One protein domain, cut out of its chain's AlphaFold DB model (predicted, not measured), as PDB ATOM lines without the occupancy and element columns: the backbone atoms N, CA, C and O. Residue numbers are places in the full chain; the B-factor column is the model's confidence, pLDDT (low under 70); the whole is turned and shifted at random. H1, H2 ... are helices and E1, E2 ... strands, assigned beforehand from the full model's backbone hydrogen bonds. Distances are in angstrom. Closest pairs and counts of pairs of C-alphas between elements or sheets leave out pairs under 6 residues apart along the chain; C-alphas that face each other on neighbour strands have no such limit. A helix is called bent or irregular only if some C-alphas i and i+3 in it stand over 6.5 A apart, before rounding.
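Overview. This is residues 43 to 57, 70 to 119 and 214 to 220 of the 340 residues of the protein "Predicted protein" of Verticillium alfalfae (strain VaMs.102 / ATCC MYA-4576 / FGSC 10136) (UniProt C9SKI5). A long, twisted ribbon of strands E1 and E2 has short strands E3 and E4 along its edges; H1 folds back from E2 over one face, making two layers, helix on sheet. The 72 printed residues, mixed in class, hold E1, E2, H1, E3, E4; the sheet, E3-E2-E1-E4, is antiparallel. The rod spans 57 by 22 by 18 A, only just loose, close to extended (radius of gyration of the C-alphas 16.5 A).

Along the chain. E2, residues 73 to 90, spans 49.9 A and bends by 51 degrees at 87. E1, residues 43 to 54, spans 35.4 A from C-alpha 43 at (4.756, -18.734, -9.358). E3 is residues 113 to 116; E4, 216 to 220, ends at (5.022, -23.974, -3.781). H1, residues 91 to 106, spans 23.8 A and is irregular: C-alphas 92 and 95 are 7.2 A apart.

Arrangement. Within hydrogen-bond range are N 47 and O 80 of E1 and E2, 2.8 A, N 115 and O 81 of E3 and E2, 2.7 A, and N 46 and O 219 of E1 and E4, 3.0 A. H1, with 9 of 12 O i to N i+4 pairs within range, is on the sheet at a height of 7.1 A, over E1 and along the strands, at 18 degrees on the local plane; its closest C-alphas to E1 are Ser 98 and Val 43, 7.3 A.

Size, cuts and confidence. The printed part has two cuts: the C-alphas of residues 57 and 70 are 13.1 A apart across the first, and the C-alphas of residues 119 and 214 are 14.7 A apart across the second. No link printed whole is long. Residues 111 to 119 and 214 to 220 are under pLDDT 70.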
ATOM      1  N   VAL A  43       5.124 -18.068 -10.611       81.12
ATOM      2  CA  VAL A  43       4.756 -18.734  -9.358       81.12
ATOM      3  C   VAL A  43       3.684 -19.765  -9.665       81.12
ATOM      4  O   VAL A  43       2.579 -19.409 -10.088       81.12
ATOM      5  N   GLU A  44       4.018 -21.032  -9.436       83.56
ATOM      6  CA  GLU A  44       3.096 -22.154  -9.567       83.56
ATOM      7  C   GLU A  44       2.909 -22.826  -8.202       83.56
ATOM      8  O   GLU A  44       3.858 -23.018  -7.434       83.56
ATOM      9  N   VAL A  45       1.666 -23.183  -7.898       81.06
ATOM     10  CA  VAL A  45       1.305 -23.976  -6.723       81.06
ATOM     11  C   VAL A  45       0.833 -25.332  -7.197       81.06
ATOM     12  O   VAL A  45       0.010 -25.426  -8.102       81.06
ATOM     13  N   THR A  46       1.370 -26.390  -6.602       82.50
ATOM     14  CA  THR A  46       0.903 -27.748  -6.871       82.50
ATOM     15  C   THR A  46      -0.023 -28.173  -5.747       82.50
ATOM     16  O   THR A  46       0.401 -28.216  -4.594       82.50
ATOM     17  N   GLU A  47      -1.267 -28.483  -6.085       81.31
ATOM     18  CA  GLU A  47      -2.277 -29.034  -5.192       81.31
ATOM     19  C   GLU A  47      -2.436 -30.522  -5.489       81.31
ATOM     20  O   GLU A  47      -2.736 -30.921  -6.617       81.31
ATOM     21  N   VAL A  48      -2.230 -31.361  -4.481       81.38
ATOM     22  CA  VAL A  48      -2.454 -32.802  -4.603       81.38
ATOM     23  C   VAL A  48      -3.777 -33.136  -3.932       81.38
ATOM     24  O   VAL A  48      -3.891 -32.975  -2.722       81.38
ATOM     25  N   ALA A  49      -4.752 -33.602  -4.713       79.12
ATOM     26  CA  ALA A  49      -6.030 -34.111  -4.232       79.12
ATOM     27  C   ALA A  49      -6.058 -35.633  -4.375       79.12
ATOM     28  O   ALA A  49      -5.816 -36.174  -5.450       79.12
ATOM     29  N   THR A  50      -6.369 -36.340  -3.295       81.62
ATOM     30  CA  THR A  50      -6.520 -37.799  -3.335       81.62
ATOM     31  C   THR A  50      -7.997 -38.142  -3.404       81.62
ATOM     32  O   THR A  50      -8.715 -37.896  -2.444       81.62
ATOM     33  N   ILE A  51      -8.449 -38.704  -4.522       83.06
ATOM     34  CA  ILE A  51      -9.813 -39.200  -4.693       83.06
ATOM     35  C   ILE A  51      -9.822 -40.668  -4.289       83.06
ATOM     36  O   ILE A  51      -9.185 -41.501  -4.931       83.06
ATOM     37  N   THR A  52     -10.552 -40.989  -3.226       84.62
ATOM     38  CA  THR A  52     -10.786 -42.378  -2.819       84.62
ATOM     39  C   THR A  52     -12.190 -42.774  -3.240       84.62
ATOM     40  O   THR A  52     -13.164 -42.207  -2.756       84.62
ATOM     41  N   SER A  53     -12.277 -43.732  -4.151       86.12
ATOM     42  CA  SER A  53     -13.524 -44.329  -4.632       86.12
ATOM     43  C   SER A  53     -13.503 -45.826  -4.342       86.12
ATOM     44  O   SER A  53     -12.482 -46.359  -3.919       86.12
ATOM     45  N   CYS A  54     -14.607 -46.531  -4.546       85.94
ATOM     46  CA  CYS A  54     -14.558 -47.984  -4.477       85.94
ATOM     47  C   CYS A  54     -13.846 -48.605  -5.671       85.94
ATOM     48  O   CYS A  54     -13.869 -48.071  -6.783       85.94
ATOM     49  N   ALA A  55     -13.288 -49.792  -5.458       85.06
ATOM     50  CA  ALA A  55     -12.885 -50.660  -6.546       85.06
ATOM     51  C   ALA A  55     -14.107 -51.034  -7.416       85.06
ATOM     52  O   ALA A  55     -15.194 -51.273  -6.883       85.06
ATOM     53  N   PRO A  56     -13.944 -51.154  -8.746       77.50
ATOM     54  CA  PRO A  56     -15.045 -51.459  -9.671       77.50
ATOM     55  C   PRO A  56     -15.678 -52.841  -9.440       77.50
ATOM     56  O   PRO A  56     -16.737 -53.142  -9.980       77.50
ATOM     57  N   THR A  57     -15.035 -53.699  -8.646       82.19
ATOM     58  CA  THR A  57     -15.543 -55.015  -8.247       82.19
ATOM     59  C   THR A  57     -16.524 -54.960  -7.070       82.19
ATOM     60  O   THR A  57     -17.107 -55.988  -6.734       82.19
ATOM     61  N   ALA A  70      -8.653 -51.589   2.572       81.75
ATOM     62  CA  ALA A  70      -7.882 -50.934   1.511       81.75
ATOM     63  C   ALA A  70      -7.896 -51.686   0.162       81.75
ATOM     64  O   ALA A  70      -7.645 -51.080  -0.872       81.75
ATOM     65  N   SER A  71      -8.198 -52.990   0.160       83.38
ATOM     66  CA  SER A  71      -8.371 -53.803  -1.052       83.38
ATOM     67  C   SER A  71      -9.611 -53.440  -1.875       83.38
ATOM     68  O   SER A  71      -9.635 -53.705  -3.074       83.38
ATOM     69  N   ASP A  72     -10.614 -52.827  -1.243       85.50
ATOM     70  CA  ASP A  72     -11.905 -52.488  -1.850       85.50
ATOM     71  C   ASP A  72     -11.976 -51.003  -2.238       85.50
ATOM     72  O   ASP A  72     -12.994 -50.528  -2.747       85.50
ATOM     73  N   LEU A  73     -10.883 -50.265  -2.022       85.06
ATOM     74  CA  LEU A  73     -10.743 -48.852  -2.339       85.06
ATOM     75  C   LEU A  73      -9.823 -48.666  -3.552       85.06
ATOM     76  O   LEU A  73      -8.725 -49.212  -3.631       85.06
ATOM     77  N   SER A  74     -10.270 -47.846  -4.493       84.69
ATOM     78  CA  SER A  74      -9.489 -47.318  -5.604       84.69
ATOM     79  C   SER A  74      -9.075 -45.885  -5.277       84.69
ATOM     80  O   SER A  74      -9.916 -44.991  -5.149       84.69
ATOM     81  N   VAL A  75      -7.769 -45.672  -5.123       83.94
ATOM     82  CA  VAL A  75      -7.185 -44.366  -4.806       83.94
ATOM     83  C   VAL A  75      -6.595 -43.762  -6.074       83.94
ATOM     84  O   VAL A  75      -5.673 -44.318  -6.668       83.94
ATOM     85  N   ILE A  76      -7.110 -42.605  -6.474       83.38
ATOM     86  CA  ILE A  76      -6.615 -41.824  -7.604       83.38
ATOM     87  C   ILE A  76      -6.020 -40.535  -7.049       83.38
ATOM     88  O   ILE A  76      -6.720 -39.713  -6.462       83.38
ATOM     89  N   VAL A  77      -4.719 -40.342  -7.243       84.62
ATOM     90  CA  VAL A  77      -4.048 -39.092  -6.880       84.62
ATOM     91  C   VAL A  77      -4.145 -38.136  -8.063       84.62
ATOM     92  O   VAL A  77      -3.595 -38.395  -9.129       84.62
ATOM     93  N   VAL A  78      -4.852 -37.029  -7.881       83.75
ATOM     94  CA  VAL A  78      -4.969 -35.948  -8.858       83.75
ATOM     95  C   VAL A  78      -4.010 -34.836  -8.461       83.75
ATOM     96  O   VAL A  78      -4.142 -34.227  -7.401       83.75
ATOM     97  N   THR A  79      -3.037 -34.557  -9.321       84.94
ATOM     98  CA  THR A  79      -2.115 -33.436  -9.144       84.94
ATOM     99  C   THR A  79      -2.577 -32.270 -10.011       84.94
ATOM    100  O   THR A  79      -2.528 -32.336 -11.240       84.94
ATOM    101  N   ASN A  80      -3.025 -31.195  -9.376       79.19
ATOM    102  CA  ASN A  80      -3.381 -29.944 -10.028       79.19
ATOM    103  C   ASN A  80      -2.226 -28.952  -9.883       79.19
ATOM    104  O   ASN A  80      -1.667 -28.787  -8.805       79.19
ATOM    105  N   THR A  81      -1.868 -28.272 -10.964       82.06
ATOM    106  CA  THR A  81      -0.869 -27.196 -10.952       82.06
ATOM    107  C   THR A  81      -1.572 -25.876 -11.218       82.06
ATOM    108  O   THR A  81      -2.100 -25.663 -12.302       82.06
ATOM    109  N   VAL A  82      -1.622 -24.980 -10.248       82.56
ATOM    110  CA  VAL A  82      -2.273 -23.677 -10.366       82.56
ATOM    111  C   VAL A  82      -1.205 -22.619 -10.619       82.56
ATOM    112  O   VAL A  82      -0.330 -22.392  -9.784       82.56
ATOM    113  N   VAL A  83      -1.260 -21.953 -11.774       81.75
ATOM    114  CA  VAL A  83      -0.395 -20.796 -12.038       81.75
ATOM    115  C   VAL A  83      -1.018 -19.590 -11.353       81.75
ATOM    116  O   VAL A  83      -2.124 -19.176 -11.709       81.75
ATOM    117  N   LEU A  84      -0.315 -19.033 -10.369       78.62
ATOM    118  CA  LEU A  84      -0.807 -17.896  -9.595       78.62
ATOM    119  C   LEU A  84      -0.476 -16.567 -10.256       78.62
ATOM    120  O   LEU A  84      -1.304 -15.664 -10.309       78.62
ATOM    121  N   SER A  85       0.759 -16.426 -10.734       84.31
ATOM    122  CA  SER A  85       1.218 -15.179 -11.333       84.31
ATOM    123  C   SER A  85       2.419 -15.413 -12.233       84.31
ATOM    124  O   SER A  85       3.258 -16.275 -11.973       84.31
ATOM    125  N   THR A  86       2.505 -14.618 -13.294       86.06
ATOM    126  CA  THR A  86       3.695 -14.492 -14.134       86.06
ATOM    127  C   THR A  86       4.045 -13.014 -14.224       86.06
ATOM    128  O   THR A  86       3.249 -12.222 -14.726       86.06
ATOM    129  N   THR A  87       5.213 -12.630 -13.717       84.81
ATOM    130  CA  THR A  87       5.652 -11.232 -13.677       84.81
ATOM    131  C   THR A  87       7.072 -11.108 -14.208       84.81
ATOM    132  O   THR A  87       7.973 -11.825 -13.779       84.81
ATOM    133  N   VAL A  88       7.290 -10.165 -15.124       83.31
ATOM    134  CA  VAL A  88       8.632  -9.802 -15.591       83.31
ATOM    135  C   VAL A  88       9.180  -8.724 -14.664       83.31
ATOM    136  O   VAL A  88       8.623  -7.629 -14.590       83.31
ATOM    137  N   CYS A  89      10.255  -9.030 -13.946       81.06
ATOM    138  CA  CYS A  89      10.865  -8.130 -12.970       81.06
ATOM    139  C   CYS A  89      12.399  -8.141 -13.081       81.06
ATOM    140  O   CYS A  89      12.972  -9.110 -13.590       81.06
ATOM    141  N   PRO A  90      13.088  -7.067 -12.650       83.69
ATOM    142  CA  PRO A  90      14.540  -7.090 -12.503       83.69
ATOM    143  C   PRO A  90      14.958  -8.217 -11.550       83.69
ATOM    144  O   PRO A  90      14.302  -8.429 -10.529       83.69
ATOM    145  N   VAL A  91      16.070  -8.904 -11.835       75.38
ATOM    146  CA  VAL A  91      16.520 -10.068 -11.035       75.38
ATOM    147  C   VAL A  91      16.636  -9.745  -9.543       75.38
ATOM    148  O   VAL A  91      16.298 -10.566  -8.696       75.38
ATOM    149  N   ALA A  92      17.079  -8.525  -9.221       77.81
ATOM    150  CA  ALA A  92      17.257  -8.060  -7.847       77.81
ATOM    151  C   ALA A  92      15.941  -7.982  -7.049       77.81
ATOM    152  O   ALA A  92      15.959  -8.088  -5.825       77.81
ATOM    153  N   GLU A  93      14.799  -7.824  -7.722       79.81
ATOM    154  CA  GLU A  93      13.485  -7.660  -7.086       79.81
ATOM    155  C   GLU A  93      12.654  -8.947  -7.071       79.81
ATOM    156  O   GLU A  93      11.683  -9.048  -6.316       79.81
ATOM    157  N   ALA A  94      13.048  -9.951  -7.860       75.56
ATOM    158  CA  ALA A  94      12.318 -11.205  -8.023       75.56
ATOM    159  C   ALA A  94      12.011 -11.896  -6.678       75.56
ATOM    160  O   ALA A  94      10.894 -12.363  -6.454       75.56
ATOM    161  N   ALA A  95      12.969 -11.896  -5.744       75.94
ATOM    162  CA  ALA A  95      12.812 -12.515  -4.425       75.94
ATOM    163  C   ALA A  95      11.835 -11.770  -3.495       75.94
ATOM    164  O   ALA A  95      11.230 -12.377  -2.611       75.94
ATOM    165  N   THR A  96      11.675 -10.457  -3.663       80.06
ATOM    166  CA  THR A  96      10.734  -9.658  -2.861       80.06
ATOM    167  C   THR A  96       9.315  -9.810  -3.404       80.06
ATOM    168  O   THR A  96       8.362  -9.956  -2.637       80.06
ATOM    169  N   ILE A  97       9.182  -9.848  -4.733       79.44
ATOM    170  CA  ILE A  97       7.902 -10.043  -5.422       79.44
ATOM    171  C   ILE A  97       7.341 -11.442  -5.137       79.44
ATOM    172  O   ILE A  97       6.154 -11.566  -4.830       79.44
ATOM    173  N   SER A  98       8.180 -12.485  -5.148       76.25
ATOM    174  CA  SER A  98       7.739 -13.856  -4.847       76.25
ATOM    175  C   SER A  98       7.135 -13.983  -3.447       76.25
ATOM    176  O   SER A  98       6.047 -14.535  -3.300       76.25
ATOM    177  N   LYS A  99       7.773 -13.399  -2.426       79.38
ATOM    178  CA  LYS A  99       7.259 -13.392  -1.044       79.38
ATOM    179  C   LYS A  99       5.902 -12.698  -0.929       79.38
ATOM    180  O   LYS A  99       5.038 -13.170  -0.193       79.38
ATOM    181  N   SER A 100       5.698 -11.603  -1.664       83.25
ATOM    182  CA  SER A 100       4.416 -10.890  -1.670       83.25
ATOM    183  C   SER A 100       3.299 -11.733  -2.286       83.25
ATOM    184  O   SER A 100       2.212 -11.803  -1.722       83.25
ATOM    185  N   ILE A 101       3.572 -12.406  -3.410       80.25
ATOM    186  CA  ILE A 101       2.592 -13.260  -4.100       80.25
ATOM    187  C   ILE A 101       2.212 -14.461  -3.228       80.25
ATOM    188  O   ILE A 101       1.033 -14.787  -3.126       80.25
ATOM    189  N   ILE A 102       3.184 -15.081  -2.555       78.38
ATOM    190  CA  ILE A 102       2.925 -16.205  -1.643       78.38
ATOM    191  C   ILE A 102       2.021 -15.760  -0.487       78.38
ATOM    192  O   ILE A 102       1.033 -16.424  -0.197       78.38
ATOM    193  N   LYS A 103       2.286 -14.598   0.114       78.50
ATOM    194  CA  LYS A 103       1.455 -14.067   1.204       78.50
ATOM    195  C   LYS A 103       0.039 -13.693   0.743       78.50
ATOM    196  O   LYS A 103      -0.935 -13.945   1.450       78.50
ATOM    197  N   GLU A 104      -0.102 -13.111  -0.448       80.75
ATOM    198  CA  GLU A 104      -1.420 -12.849  -1.047       80.75
ATOM    199  C   GLU A 104      -2.172 -14.157  -1.363       80.75
ATOM    200  O   GLU A 104      -3.392 -14.226  -1.209       80.75
ATOM    201  N   HIS A 105      -1.456 -15.220  -1.732       73.88
ATOM    202  CA  HIS A 105      -2.041 -16.544  -1.927       73.88
ATOM    203  C   HIS A 105      -2.474 -17.192  -0.605       73.88
ATOM    204  O   HIS A 105      -3.577 -17.716  -0.518       73.88
ATOM    205  N   GLU A 106      -1.669 -17.086   0.456       76.81
ATOM    206  CA  GLU A 106      -2.006 -17.578   1.803       76.81
ATOM    207  C   GLU A 106      -3.223 -16.887   2.431       76.81
ATOM    208  O   GLU A 106      -3.852 -17.441   3.339       76.81
ATOM    209  N   THR A 107      -3.557 -15.686   1.954       82.12
ATOM    210  CA  THR A 107      -4.773 -14.940   2.331       82.12
ATOM    211  C   THR A 107      -5.966 -15.233   1.419       82.12
ATOM    212  O   THR A 107      -7.058 -14.725   1.670       82.12
ATOM    213  N   GLY A 108      -5.778 -16.044   0.372       76.12
ATOM    214  CA  GLY A 108      -6.820 -16.465  -0.563       76.12
ATOM    215  C   GLY A 108      -7.328 -15.362  -1.489       76.12
ATOM    216  O   GLY A 108      -8.362 -15.525  -2.132       76.12
ATOM    217  N   SER A 109      -6.620 -14.232  -1.571       75.75
ATOM    218  CA  SER A 109      -7.048 -13.078  -2.367       75.75
ATOM    219  C   SER A 109      -6.660 -13.181  -3.847       75.75
ATOM    220  O   SER A 109      -7.100 -12.346  -4.641       75.75
ATOM    221  N   LEU A 110      -5.831 -14.161  -4.224       72.56
ATOM    222  CA  LEU A 110      -5.377 -14.358  -5.599       72.56
ATOM    223  C   LEU A 110      -6.185 -15.465  -6.288       72.56
ATOM    224  O   LEU A 110      -6.060 -16.628  -5.905       72.56
ATOM    225  N   PRO A 111      -6.971 -15.144  -7.332       67.19
ATOM    226  CA  PRO A 111      -7.564 -16.165  -8.180       67.19
ATOM    227  C   PRO A 111      -6.472 -16.791  -9.059       67.19
ATOM    228  O   PRO A 111      -5.951 -16.150  -9.972       67.19
ATOM    229  N   GLY A 112      -6.107 -18.039  -8.774       67.31
ATOM    230  CA  GLY A 112      -5.190 -18.816  -9.607       67.31
ATOM    231  C   GLY A 112      -5.879 -19.426 -10.834       67.31
ATOM    232  O   GLY A 112      -7.095 -19.616 -10.852       67.31
ATOM    233  N   SER A 113      -5.104 -19.746 -11.875       64.75
ATOM    234  CA  SER A 113      -5.593 -20.518 -13.027       64.75
ATOM    235  C   SER A 113      -5.123 -21.965 -12.914       64.75
ATOM    236  O   SER A 113      -3.923 -22.245 -12.979       64.75
ATOM    237  N   THR A 114      -6.066 -22.888 -12.726       65.44
ATOM    238  CA  THR A 114      -5.781 -24.318 -12.585       65.44
ATOM    239  C   THR A 114      -5.403 -24.924 -13.933       65.44
ATOM    240  O   THR A 114      -6.228 -25.034 -14.839       65.44
ATOM    241  N   LYS A 115      -4.156 -25.374 -14.062       69.19
ATOM    242  CA  LYS A 115      -3.759 -26.386 -15.041       69.19
ATOM    243  C   LYS A 115      -3.948 -27.747 -14.380       69.19
ATOM    244  O   LYS A 115      -3.153 -28.159 -13.535       69.19
ATOM    245  N   THR A 116      -5.013 -28.443 -14.750       66.62
ATOM    246  CA  THR A 116      -5.201 -29.841 -14.352       66.62
ATOM    247  C   THR A 116      -4.061 -30.668 -14.939       66.62
ATOM    248  O   THR A 116      -3.889 -30.715 -16.161       66.62
ATOM    249  N   GLY A 117      -3.247 -31.274 -14.073       59.31
ATOM    250  CA  GLY A 117      -2.231 -32.228 -14.493       59.31
ATOM    251  C   GLY A 117      -2.895 -33.497 -15.019       59.31
ATOM    252  O   GLY A 117      -4.010 -33.842 -14.627       59.31
ATOM    253  N   ALA A 118      -2.223 -34.196 -15.932       52.78
ATOM    254  CA  ALA A 118      -2.676 -35.513 -16.355       52.78
ATOM    255  C   ALA A 118      -2.757 -36.429 -15.125       52.78
ATOM    256  O   ALA A 118      -1.792 -36.514 -14.366       52.78
ATOM    257  N   VAL A 119      -3.898 -37.098 -14.937       52.56
ATOM    258  CA  VAL A 119      -4.076 -38.112 -13.893       52.56
ATOM    259  C   VAL A 119      -2.982 -39.169 -14.092       52.56
ATOM    260  O   VAL A 119      -2.968 -39.811 -15.149       52.56
ATOM    261  N   ALA A 214     -11.833 -35.015  -0.809       32.62
ATOM    262  CA  ALA A 214     -10.616 -34.351  -1.274       32.62
ATOM    263  C   ALA A 214      -9.809 -33.822  -0.081       32.62
ATOM    264  O   ALA A 214     -10.309 -33.054   0.738       32.62
ATOM    265  N   THR A 215      -8.543 -34.217   0.012       37.16
ATOM    266  CA  THR A 215      -7.568 -33.648   0.952       37.16
ATOM    267  C   THR A 215      -6.479 -32.971   0.132       37.16
ATOM    268  O   THR A 215      -5.875 -33.640  -0.701       37.16
ATOM    269  N   SER A 216      -6.263 -31.666   0.338       38.06
ATOM    270  CA  SER A 216      -5.271 -30.870  -0.395       38.06
ATOM    271  C   SER A 216      -4.005 -30.683   0.439       38.06
ATOM    272  O   SER A 216      -4.068 -30.219   1.577       38.06
ATOM    273  N   THR A 217      -2.855 -31.058  -0.120       46.56
ATOM    274  CA  THR A 217      -1.528 -30.699   0.407       46.56
ATOM    275  C   THR A 217      -0.792 -29.916  -0.676       46.56
ATOM    276  O   THR A 217      -0.628 -30.413  -1.791       46.56
ATOM    277  N   GLY A 218      -0.409 -28.672  -0.373       43.12
ATOM    278  CA  GLY A 218       0.188 -27.744  -1.334       43.12
ATOM    279  C   GLY A 218       1.714 -27.690  -1.238       43.12
ATOM    280  O   GLY A 218       2.253 -27.567  -0.143       43.12
ATOM    281  N   THR A 219       2.422 -27.739  -2.369       45.50
ATOM    282  CA  THR A 219       3.858 -27.398  -2.449       45.50
ATOM    283  C   THR A 219       4.047 -26.228  -3.415       45.50
ATOM    284  O   THR A 219       3.529 -26.252  -4.534       45.50
ATOM    285  N   ILE A 220       4.772 -25.188  -2.988       41.44
ATOM    286  CA  ILE A 220       5.022 -23.974  -3.781       41.44
ATOM    287  C   ILE A 220       6.382 -24.100  -4.467       41.44
ATOM    288  O   ILE A 220       7.397 -24.268  -3.792       41.44
TER     289      ILE A 220